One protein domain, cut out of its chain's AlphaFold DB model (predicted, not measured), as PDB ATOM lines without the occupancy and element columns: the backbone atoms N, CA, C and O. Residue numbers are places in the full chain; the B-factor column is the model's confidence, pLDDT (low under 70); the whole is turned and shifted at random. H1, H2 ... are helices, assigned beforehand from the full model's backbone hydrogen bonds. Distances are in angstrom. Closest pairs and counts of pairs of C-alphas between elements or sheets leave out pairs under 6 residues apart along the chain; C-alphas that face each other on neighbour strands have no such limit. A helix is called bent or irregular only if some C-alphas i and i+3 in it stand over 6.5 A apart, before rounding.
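AT A GLANCE: This is residues 131 to 191 of the 193 residues of an uncharacterized protein of Ruminococcus sp. AM22-14LB (UniProt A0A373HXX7). A long helix, H1, is crossed near its middle by a shorter helix, H2, and a small helix, H3, packs on H2; residues 131 to 137 of H1 stick out. The 61 printed residues hold three named helices, H1, H2 and H3 along the chain, and no named strand: all helix. The whole is compact, with a radius of gyration of the C-alphas of 10.8 A and spans of 31 by 24 by 19 A.

IN THESE COORDINATES: H1, residues 131 to 152, begins at C-alpha (-2.558, -6.771, -19.404) and measures 30.5 A. It is neither bent nor irregular, but only just: C-alphas 143 and 146 are 6.3 A apart. H2, residues 167 to 178, measures 16.3 A. H3, residues 186 to 189, ends at C-alpha (1.991, -32.144, -23.042) and measures 4.9 A.

HOW THE PARTS SIT: H1, with residues 141 to 146 alone, touches residues 173 to 177 of H2; the closest C-alphas, of Ile 145 and Leu 173, are 6.2 A apart. Their lines are about perpendicular, at 86 degrees. H2 touches H3 with residues 168 to 172 alone, the closest C-alphas being Gln 169 and Met 189, 5.4 A. H1 and H3 are apart. Every O i to N i+4 pair is within hydrogen-bond range in H2, 16 of 18 in H1; H3 is too short for one.

THE WHOLE: The farthest C-alphas, Gln 131 and Glu 156, are 31.6 A apart. The printed part has no cut. The link H1 to H2, residues 153 to 166, is long. No printed residue is under 70 in pLDDT.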
ATOM      1  N   GLN A 131      -1.517  -5.748 -19.543       93.38
ATOM      2  CA  GLN A 131      -2.558  -6.771 -19.404       93.38
ATOM      3  C   GLN A 131      -3.129  -7.211 -20.762       93.38
ATOM      4  O   GLN A 131      -3.173  -8.400 -21.067       93.38
ATOM      5  N   LYS A 132      -3.527  -6.264 -21.621       93.69
ATOM      6  CA  LYS A 132      -4.103  -6.589 -22.939       93.69
ATOM      7  C   LYS A 132      -3.094  -7.245 -23.871       93.69
ATOM      8  O   LYS A 132      -3.471  -8.063 -24.707       93.69
ATOM      9  N   ILE A 133      -1.825  -6.850 -23.781       95.25
ATOM     10  CA  ILE A 133      -0.747  -7.443 -24.579       95.25
ATOM     11  C   ILE A 133      -0.559  -8.910 -24.177       95.25
ATOM     12  O   ILE A 133      -0.497  -9.777 -25.049       95.25
ATOM     13  N   ILE A 134      -0.541  -9.186 -22.872       95.75
ATOM     14  CA  ILE A 134      -0.474 -10.535 -22.305       95.75
ATOM     15  C   ILE A 134      -1.680 -11.375 -22.738       95.75
ATOM     16  O   ILE A 134      -1.495 -12.470 -23.261       95.75
ATOM     17  N   GLU A 135      -2.905 -10.869 -22.571       94.88
ATOM     18  CA  GLU A 135      -4.134 -11.587 -22.944       94.88
ATOM     19  C   GLU A 135      -4.123 -11.973 -24.428       94.88
ATOM     20  O   GLU A 135      -4.325 -13.136 -24.769       94.88
ATOM     21  N   LYS A 136      -3.760 -11.038 -25.316       95.50
ATOM     22  CA  LYS A 136      -3.611 -11.318 -26.754       95.50
ATOM     23  C   LYS A 136      -2.559 -12.387 -27.042       95.50
ATOM     24  O   LYS A 136      -2.702 -13.133 -28.007       95.50
ATOM     25  N   TYR A 137      -1.473 -12.426 -26.274       96.62
ATOM     26  CA  TYR A 137      -0.438 -13.441 -26.439       96.62
ATOM     27  C   TYR A 137      -0.931 -14.822 -25.993       96.62
ATOM     28  O   TYR A 137      -0.779 -15.790 -26.737       96.62
ATOM     29  N   LYS A 138      -1.596 -14.903 -24.836       96.75
ATOM     30  CA  LYS A 138      -2.216 -16.140 -24.338       96.75
ATOM     31  C   LYS A 138      -3.277 -16.669 -25.300       96.75
ATOM     32  O   LYS A 138      -3.273 -17.860 -25.594       96.75
ATOM     33  N   ASP A 139      -4.106 -15.792 -25.862       96.00
ATOM     34  CA  ASP A 139      -5.094 -16.159 -26.880       96.00
ATOM     35  C   ASP A 139      -4.437 -16.785 -28.116       96.00
ATOM     36  O   ASP A 139      -4.946 -17.770 -28.646       96.00
ATOM     37  N   LYS A 140      -3.289 -16.264 -28.569       96.00
ATOM     38  CA  LYS A 140      -2.550 -16.868 -29.690       96.00
ATOM     39  C   LYS A 140      -2.020 -18.250 -29.340       96.00
ATOM     40  O   LYS A 140      -2.225 -19.182 -30.112       96.00
ATOM     41  N   LEU A 141      -1.374 -18.404 -28.183       97.44
ATOM     42  CA  LEU A 141      -0.892 -19.717 -27.744       97.44
ATOM     43  C   LEU A 141      -2.041 -20.725 -27.656       97.44
ATOM     44  O   LEU A 141      -1.918 -21.841 -28.153       97.44
ATOM     45  N   HIS A 142      -3.176 -20.311 -27.100       96.00
ATOM     46  CA  HIS A 142      -4.344 -21.164 -26.968       96.00
ATOM     47  C   HIS A 142      -4.941 -21.507 -28.340       96.00
ATOM     48  O   HIS A 142      -4.921 -22.657 -28.775       96.00
ATOM     49  N   PHE A 143      -5.451 -20.514 -29.070       94.81
ATOM     50  CA  PHE A 143      -6.254 -20.742 -30.274       94.81
ATOM     51  C   PHE A 143      -5.448 -21.127 -31.515       94.81
ATOM     52  O   PHE A 143      -5.992 -21.807 -32.387       94.81
ATOM     53  N   GLU A 144      -4.191 -20.697 -31.629       95.00
ATOM     54  CA  GLU A 144      -3.367 -20.999 -32.803       95.00
ATOM     55  C   GLU A 144      -2.511 -22.244 -32.581       95.00
ATOM     56  O   GLU A 144      -2.415 -23.066 -33.486       95.00
ATOM     57  N   ILE A 145      -1.930 -22.416 -31.389       97.38
ATOM     58  CA  ILE A 145      -0.937 -23.471 -31.150       97.38
ATOM     59  C   ILE A 145      -1.542 -24.686 -30.450       97.38
ATOM     60  O   ILE A 145      -1.489 -25.789 -30.990       97.38
ATOM     61  N   GLU A 146      -2.148 -24.512 -29.277       96.50
ATOM     62  CA  GLU A 146      -2.695 -25.620 -28.482       96.50
ATOM     63  C   GLU A 146      -3.847 -26.330 -29.216       96.50
ATOM     64  O   GLU A 146      -3.902 -27.562 -29.312       96.50
ATOM     65  N   TRP A 147      -4.749 -25.552 -29.817       95.81
ATOM     66  CA  TRP A 147      -5.826 -26.085 -30.653       95.81
ATOM     67  C   TRP A 147      -5.309 -26.801 -31.904       95.81
ATOM     68  O   TRP A 147      -5.889 -27.813 -32.319       95.81
ATOM     69  N   GLU A 148      -4.230 -26.308 -32.518       95.19
ATOM     70  CA  GLU A 148      -3.604 -27.001 -33.640       95.19
ATOM     71  C   GLU A 148      -2.977 -28.317 -33.191       95.19
ATOM     72  O   GLU A 148      -3.269 -29.339 -33.811       95.19
ATOM     73  N   TYR A 149      -2.215 -28.311 -32.097       96.00
ATOM     74  CA  TYR A 149      -1.614 -29.500 -31.494       96.00
ATOM     75  C   TYR A 149      -2.650 -30.605 -31.278       96.00
ATOM     76  O   TYR A 149      -2.486 -31.720 -31.784       96.00
ATOM     77  N   LYS A 150      -3.783 -30.280 -30.641       96.25
ATOM     78  CA  LYS A 150      -4.885 -31.238 -30.470       96.25
ATOM     79  C   LYS A 150      -5.391 -31.780 -31.805       96.25
ATOM     80  O   LYS A 150      -5.690 -32.960 -31.949       96.25
ATOM     81  N   ARG A 151      -5.559 -30.910 -32.800       94.69
ATOM     82  CA  ARG A 151      -6.172 -31.277 -34.082       94.69
ATOM     83  C   ARG A 151      -5.256 -32.130 -34.957       94.69
ATOM     84  O   ARG A 151      -5.765 -32.963 -35.706       94.69
ATOM     85  N   THR A 152      -3.953 -31.869 -34.946       93.19
ATOM     86  CA  THR A 152      -3.014 -32.405 -35.943       93.19
ATOM     87  C   THR A 152      -2.035 -33.420 -35.377       93.19
ATOM     88  O   THR A 152      -1.617 -34.300 -36.127       93.19
ATOM     89  N   GLN A 153      -1.703 -33.326 -34.089       93.81
ATOM     90  CA  GLN A 153      -0.683 -34.155 -33.461       93.81
ATOM     91  C   GLN A 153      -1.281 -35.117 -32.428       93.81
ATOM     92  O   GLN A 153      -1.014 -36.315 -32.500       93.81
ATOM     93  N   ASN A 154      -2.149 -34.637 -31.533       93.94
ATOM     94  CA  ASN A 154      -2.710 -35.468 -30.466       93.94
ATOM     95  C   ASN A 154      -4.201 -35.191 -30.197       93.94
ATOM     96  O   ASN A 154      -4.566 -34.346 -29.381       93.94
ATOM     97  N   SER A 155      -5.089 -35.959 -30.841       93.44
ATOM     98  CA  SER A 155      -6.549 -35.782 -30.728       93.44
ATOM     99  C   SER A 155      -7.107 -35.965 -29.317       93.44
ATOM    100  O   SER A 155      -8.146 -35.376 -28.988       93.44
ATOM    101  N   GLU A 156      -6.416 -36.749 -28.489       93.19
ATOM    102  CA  GLU A 156      -6.824 -37.084 -27.124       93.19
ATOM    103  C   GLU A 156      -6.435 -36.007 -26.103       93.19
ATOM    104  O   GLU A 156      -6.934 -36.038 -24.980       93.19
ATOM    105  N   TYR A 157      -5.596 -35.036 -26.478       94.50
ATOM    106  CA  TYR A 157      -5.211 -33.932 -25.602       94.50
ATOM    107  C   TYR A 157      -6.429 -33.111 -25.147       94.50
ATOM    108  O   TYR A 157      -7.303 -32.770 -25.950       94.50
ATOM    109  N   GLU A 158      -6.506 -32.774 -23.862       93.62
ATOM    110  CA  GLU A 158      -7.567 -31.936 -23.299       93.62
ATOM    111  C   GLU A 158      -7.132 -30.469 -23.307       93.62
ATOM    112  O   GLU A 158      -6.144 -30.119 -22.675       93.62
ATOM    113  N   ILE A 159      -7.883 -29.623 -24.020       93.44
ATOM    114  CA  ILE A 159      -7.630 -28.178 -24.071       93.44
ATOM    115  C   ILE A 159      -7.863 -27.572 -22.687       93.44
ATOM    116  O   ILE A 159      -8.930 -27.783 -22.103       93.44
ATOM    117  N   LYS A 160      -6.912 -26.765 -22.222       92.44
ATOM    118  CA  LYS A 160      -6.997 -26.032 -20.954       92.44
ATOM    119  C   LYS A 160      -6.765 -24.543 -21.183       92.44
ATOM    120  O   LYS A 160      -6.398 -24.118 -22.275       92.44
ATOM    121  N   LEU A 161      -7.003 -23.720 -20.165       91.19
ATOM    122  CA  LEU A 161      -6.507 -22.343 -20.209       91.19
ATOM    123  C   LEU A 161      -4.978 -22.351 -20.076       91.19
ATOM    124  O   LEU A 161      -4.430 -23.184 -19.363       91.19
ATOM    125  N   ILE A 162      -4.285 -21.391 -20.699       94.75
ATOM    126  CA  ILE A 162      -2.812 -21.293 -20.613       94.75
ATOM    127  C   ILE A 162      -2.328 -21.247 -19.154       94.75
ATOM    128  O   ILE A 162      -1.316 -21.849 -18.817       94.75
ATOM    129  N   ASP A 163      -3.089 -20.593 -18.277       91.38
ATOM    130  CA  ASP A 163      -2.769 -20.474 -16.851       91.38
ATOM    131  C   ASP A 163      -3.028 -21.769 -16.049       91.38
ATOM    132  O   ASP A 163      -2.681 -21.837 -14.872       91.38
ATOM    133  N   GLU A 164      -3.660 -22.780 -16.649       92.94
ATOM    134  CA  GLU A 164      -3.919 -24.112 -16.069       92.94
ATOM    135  C   GLU A 164      -2.930 -25.175 -16.571       92.94
ATOM    136  O   GLU A 164      -3.030 -26.346 -16.197       92.94
ATOM    137  N   LEU A 165      -2.010 -24.786 -17.453       95.12
ATOM    138  CA  LEU A 165      -0.904 -25.627 -17.887       95.12
ATOM    139  C   LEU A 165       0.251 -25.531 -16.887       95.12
ATOM    140  O   LEU A 165       0.410 -24.537 -16.177       95.12
ATOM    141  N   SER A 166       1.108 -26.542 -16.870       96.38
ATOM    142  CA  SER A 166       2.414 -26.434 -16.223       96.38
ATOM    143  C   SER A 166       3.338 -25.527 -17.047       96.38
ATOM    144  O   SER A 166       3.193 -25.408 -18.267       96.38
ATOM    145  N   ILE A 167       4.338 -24.907 -16.410       97.31
ATOM    146  CA  ILE A 167       5.341 -24.093 -17.120       97.31
ATOM    147  C   ILE A 167       5.987 -24.864 -18.295       97.31
ATOM    148  O   ILE A 167       6.003 -24.313 -19.396       97.31
ATOM    149  N   PRO A 168       6.435 -26.132 -18.144       97.88
ATOM    150  CA  PRO A 168       6.984 -26.902 -19.262       97.88
ATOM    151  C   PRO A 168       6.014 -27.085 -20.434       97.88
ATOM    152  O   PRO A 168       6.427 -27.015 -21.589       97.88
ATOM    153  N   GLN A 169       4.719 -27.277 -20.166       97.50
ATOM    154  CA  GLN A 169       3.706 -27.366 -21.222       97.50
ATOM    155  C   GLN A 169       3.586 -26.046 -21.986       97.50
ATOM    156  O   GLN A 169       3.557 -26.044 -23.216       97.50
ATOM    157  N   VAL A 170       3.579 -24.907 -21.287       97.81
ATOM    158  CA  VAL A 170       3.547 -23.603 -21.963       97.81
ATOM    159  C   VAL A 170       4.831 -23.352 -22.758       97.81
ATOM    160  O   VAL A 170       4.757 -22.836 -23.871       97.81
ATOM    161  N   GLU A 171       5.997 -23.758 -22.252       97.88
ATOM    162  CA  GLU A 171       7.261 -23.677 -22.994       97.88
ATOM    163  C   GLU A 171       7.205 -24.438 -24.327       97.88
ATOM    164  O   GLU A 171       7.710 -23.938 -25.332       97.88
ATOM    165  N   GLU A 172       6.571 -25.613 -24.377       97.94
ATOM    166  CA  GLU A 172       6.371 -26.353 -25.630       97.94
ATOM    167  C   GLU A 172       5.504 -25.577 -26.631       97.94
ATOM    168  O   GLU A 172       5.850 -25.487 -27.816       97.94
ATOM    169  N   LEU A 173       4.419 -24.955 -26.159       97.81
ATOM    170  CA  LEU A 173       3.570 -24.104 -26.998       97.81
ATOM    171  C   LEU A 173       4.337 -22.875 -27.510       97.81
ATOM    172  O   LEU A 173       4.219 -22.517 -28.682       97.81
ATOM    173  N   ILE A 174       5.165 -22.247 -26.668       97.94
ATOM    174  CA  ILE A 174       5.994 -21.096 -27.053       97.94
ATOM    175  C   ILE A 174       7.029 -21.495 -28.108       97.94
ATOM    176  O   ILE A 174       7.151 -20.805 -29.119       97.94
ATOM    177  N   LYS A 175       7.730 -22.625 -27.946       98.12
ATOM    178  CA  LYS A 175       8.689 -23.117 -28.955       98.12
ATOM    179  C   LYS A 175       8.023 -23.293 -30.316       98.12
ATOM    180  O   LYS A 175       8.583 -22.877 -31.326       98.12
ATOM    181  N   LYS A 176       6.811 -23.856 -30.346       97.44
ATOM    182  CA  LYS A 176       6.026 -24.005 -31.580       97.44
ATOM    183  C   LYS A 176       5.579 -22.666 -32.166       97.44
ATOM    184  O   LYS A 176       5.565 -22.510 -33.387       97.44
ATOM    185  N   TYR A 177       5.213 -21.712 -31.314       96.62
ATOM    186  CA  TYR A 177       4.863 -20.356 -31.729       96.62
ATOM    187  C   TYR A 177       6.046 -19.633 -32.393       96.62
ATOM    188  O   TYR A 177       5.874 -18.959 -33.408       96.62
ATOM    189  N   GLU A 178       7.247 -19.783 -31.834       95.44
ATOM    190  CA  GLU A 178       8.470 -19.138 -32.328       95.44
ATOM    191  C   GLU A 178       9.078 -19.848 -33.539       95.44
ATOM    192  O   GLU A 178       9.608 -19.198 -34.445       95.44
ATOM    193  N   ASP A 179       8.968 -21.173 -33.582       96.94
ATOM    194  CA  ASP A 179       9.396 -22.012 -34.689       96.94
ATOM    195  C   ASP A 179       8.254 -22.927 -35.135       96.94
ATOM    196  O   ASP A 179       8.029 -24.013 -34.603       96.94
ATOM    197  N   SER A 180       7.565 -22.518 -36.202       93.75
ATOM    198  CA  SER A 180       6.485 -23.311 -36.803       93.75
ATOM    199  C   SER A 180       6.909 -24.719 -37.254       93.75
ATOM    200  O   SER A 180       6.040 -25.574 -37.440       93.75
ATOM    201  N   SER A 181       8.211 -24.989 -37.424       95.44
ATOM    202  CA  SER A 181       8.734 -26.320 -37.760       95.44
ATOM    203  C   SER A 181       8.979 -27.213 -36.540       95.44
ATOM    204  O   SER A 181       9.118 -28.423 -36.715       95.44
ATOM    205  N   TYR A 182       8.977 -26.650 -35.328       97.12
ATOM    206  CA  TYR A 182       9.097 -27.402 -34.084       97.12
ATOM    207  C   TYR A 182       7.952 -28.414 -33.949       97.12
ATOM    208  O   TYR A 182       6.807 -28.135 -34.315       97.12
ATOM    209  N   GLU A 183       8.254 -29.599 -33.431       96.19
ATOM    210  CA  GLU A 183       7.267 -30.622 -33.095       96.19
ATOM    211  C   GLU A 183       7.138 -30.655 -31.576       96.19
ATOM    212  O   GLU A 183       8.137 -30.777 -30.869       96.19
ATOM    213  N   ILE A 184       5.914 -30.479 -31.085       97.06
ATOM    214  CA  ILE A 184       5.637 -30.390 -29.652       97.06
ATOM    215  C   ILE A 184       5.934 -31.740 -28.995       97.06
ATOM    216  O   ILE A 184       5.629 -32.785 -29.564       97.06
ATOM    217  N   ASN A 185       6.520 -31.748 -27.800       96.88
ATOM    218  CA  ASN A 185       6.788 -32.993 -27.091       96.88
ATOM    219  C   ASN A 185       5.533 -33.528 -26.374       96.88
ATOM    220  O   ASN A 185       5.112 -32.986 -25.350       96.88
ATOM    221  N   ASP A 186       4.982 -34.637 -26.875       95.12
ATOM    222  CA  ASP A 186       3.802 -35.300 -26.304       95.12
ATOM    223  C   ASP A 186       3.998 -35.755 -24.852       95.12
ATOM    224  O   ASP A 186       3.049 -35.691 -24.072       95.12
ATOM    225  N   ASP A 187       5.206 -36.180 -24.467       95.56
ATOM    226  CA  ASP A 187       5.474 -36.644 -23.101       95.56
ATOM    227  C   ASP A 187       5.292 -35.505 -22.089       95.56
ATOM    228  O   ASP A 187       4.787 -35.735 -20.993       95.56
ATOM    229  N   ILE A 188       5.646 -34.274 -22.478       96.19
ATOM    230  CA  ILE A 188       5.458 -33.066 -21.660       96.19
ATOM    231  C   ILE A 188       3.989 -32.631 -21.699       96.19
ATOM    232  O   ILE A 188       3.383 -32.352 -20.665       96.19
ATOM    233  N   MET A 189       3.379 -32.598 -22.887       94.94
ATOM    234  CA  MET A 189       1.991 -32.144 -23.042       94.94
ATOM    235  C   MET A 189       0.970 -33.046 -22.352       94.94
ATOM    236  O   MET A 189      -0.056 -32.557 -21.885       94.94
ATOM    237  N   MET A 190       1.245 -34.345 -22.259       92.81
ATOM    238  CA  MET A 190       0.335 -35.333 -21.673       92.81
ATOM    239  C   MET A 190       0.676 -35.690 -20.222       92.81
ATOM    240  O   MET A 190      -0.004 -36.540 -19.631       92.81
ATOM    241  N   GLU A 191       1.706 -35.071 -19.641       87.69
ATOM    242  CA  GLU A 191       2.052 -35.266 -18.239       87.69
ATOM    243  C   GLU A 191       0.886 -34.811 -17.346       87.69
ATOM    244  O   GLU A 191       0.300 -33.740 -17.526       87.69
TER     245      GLU A 191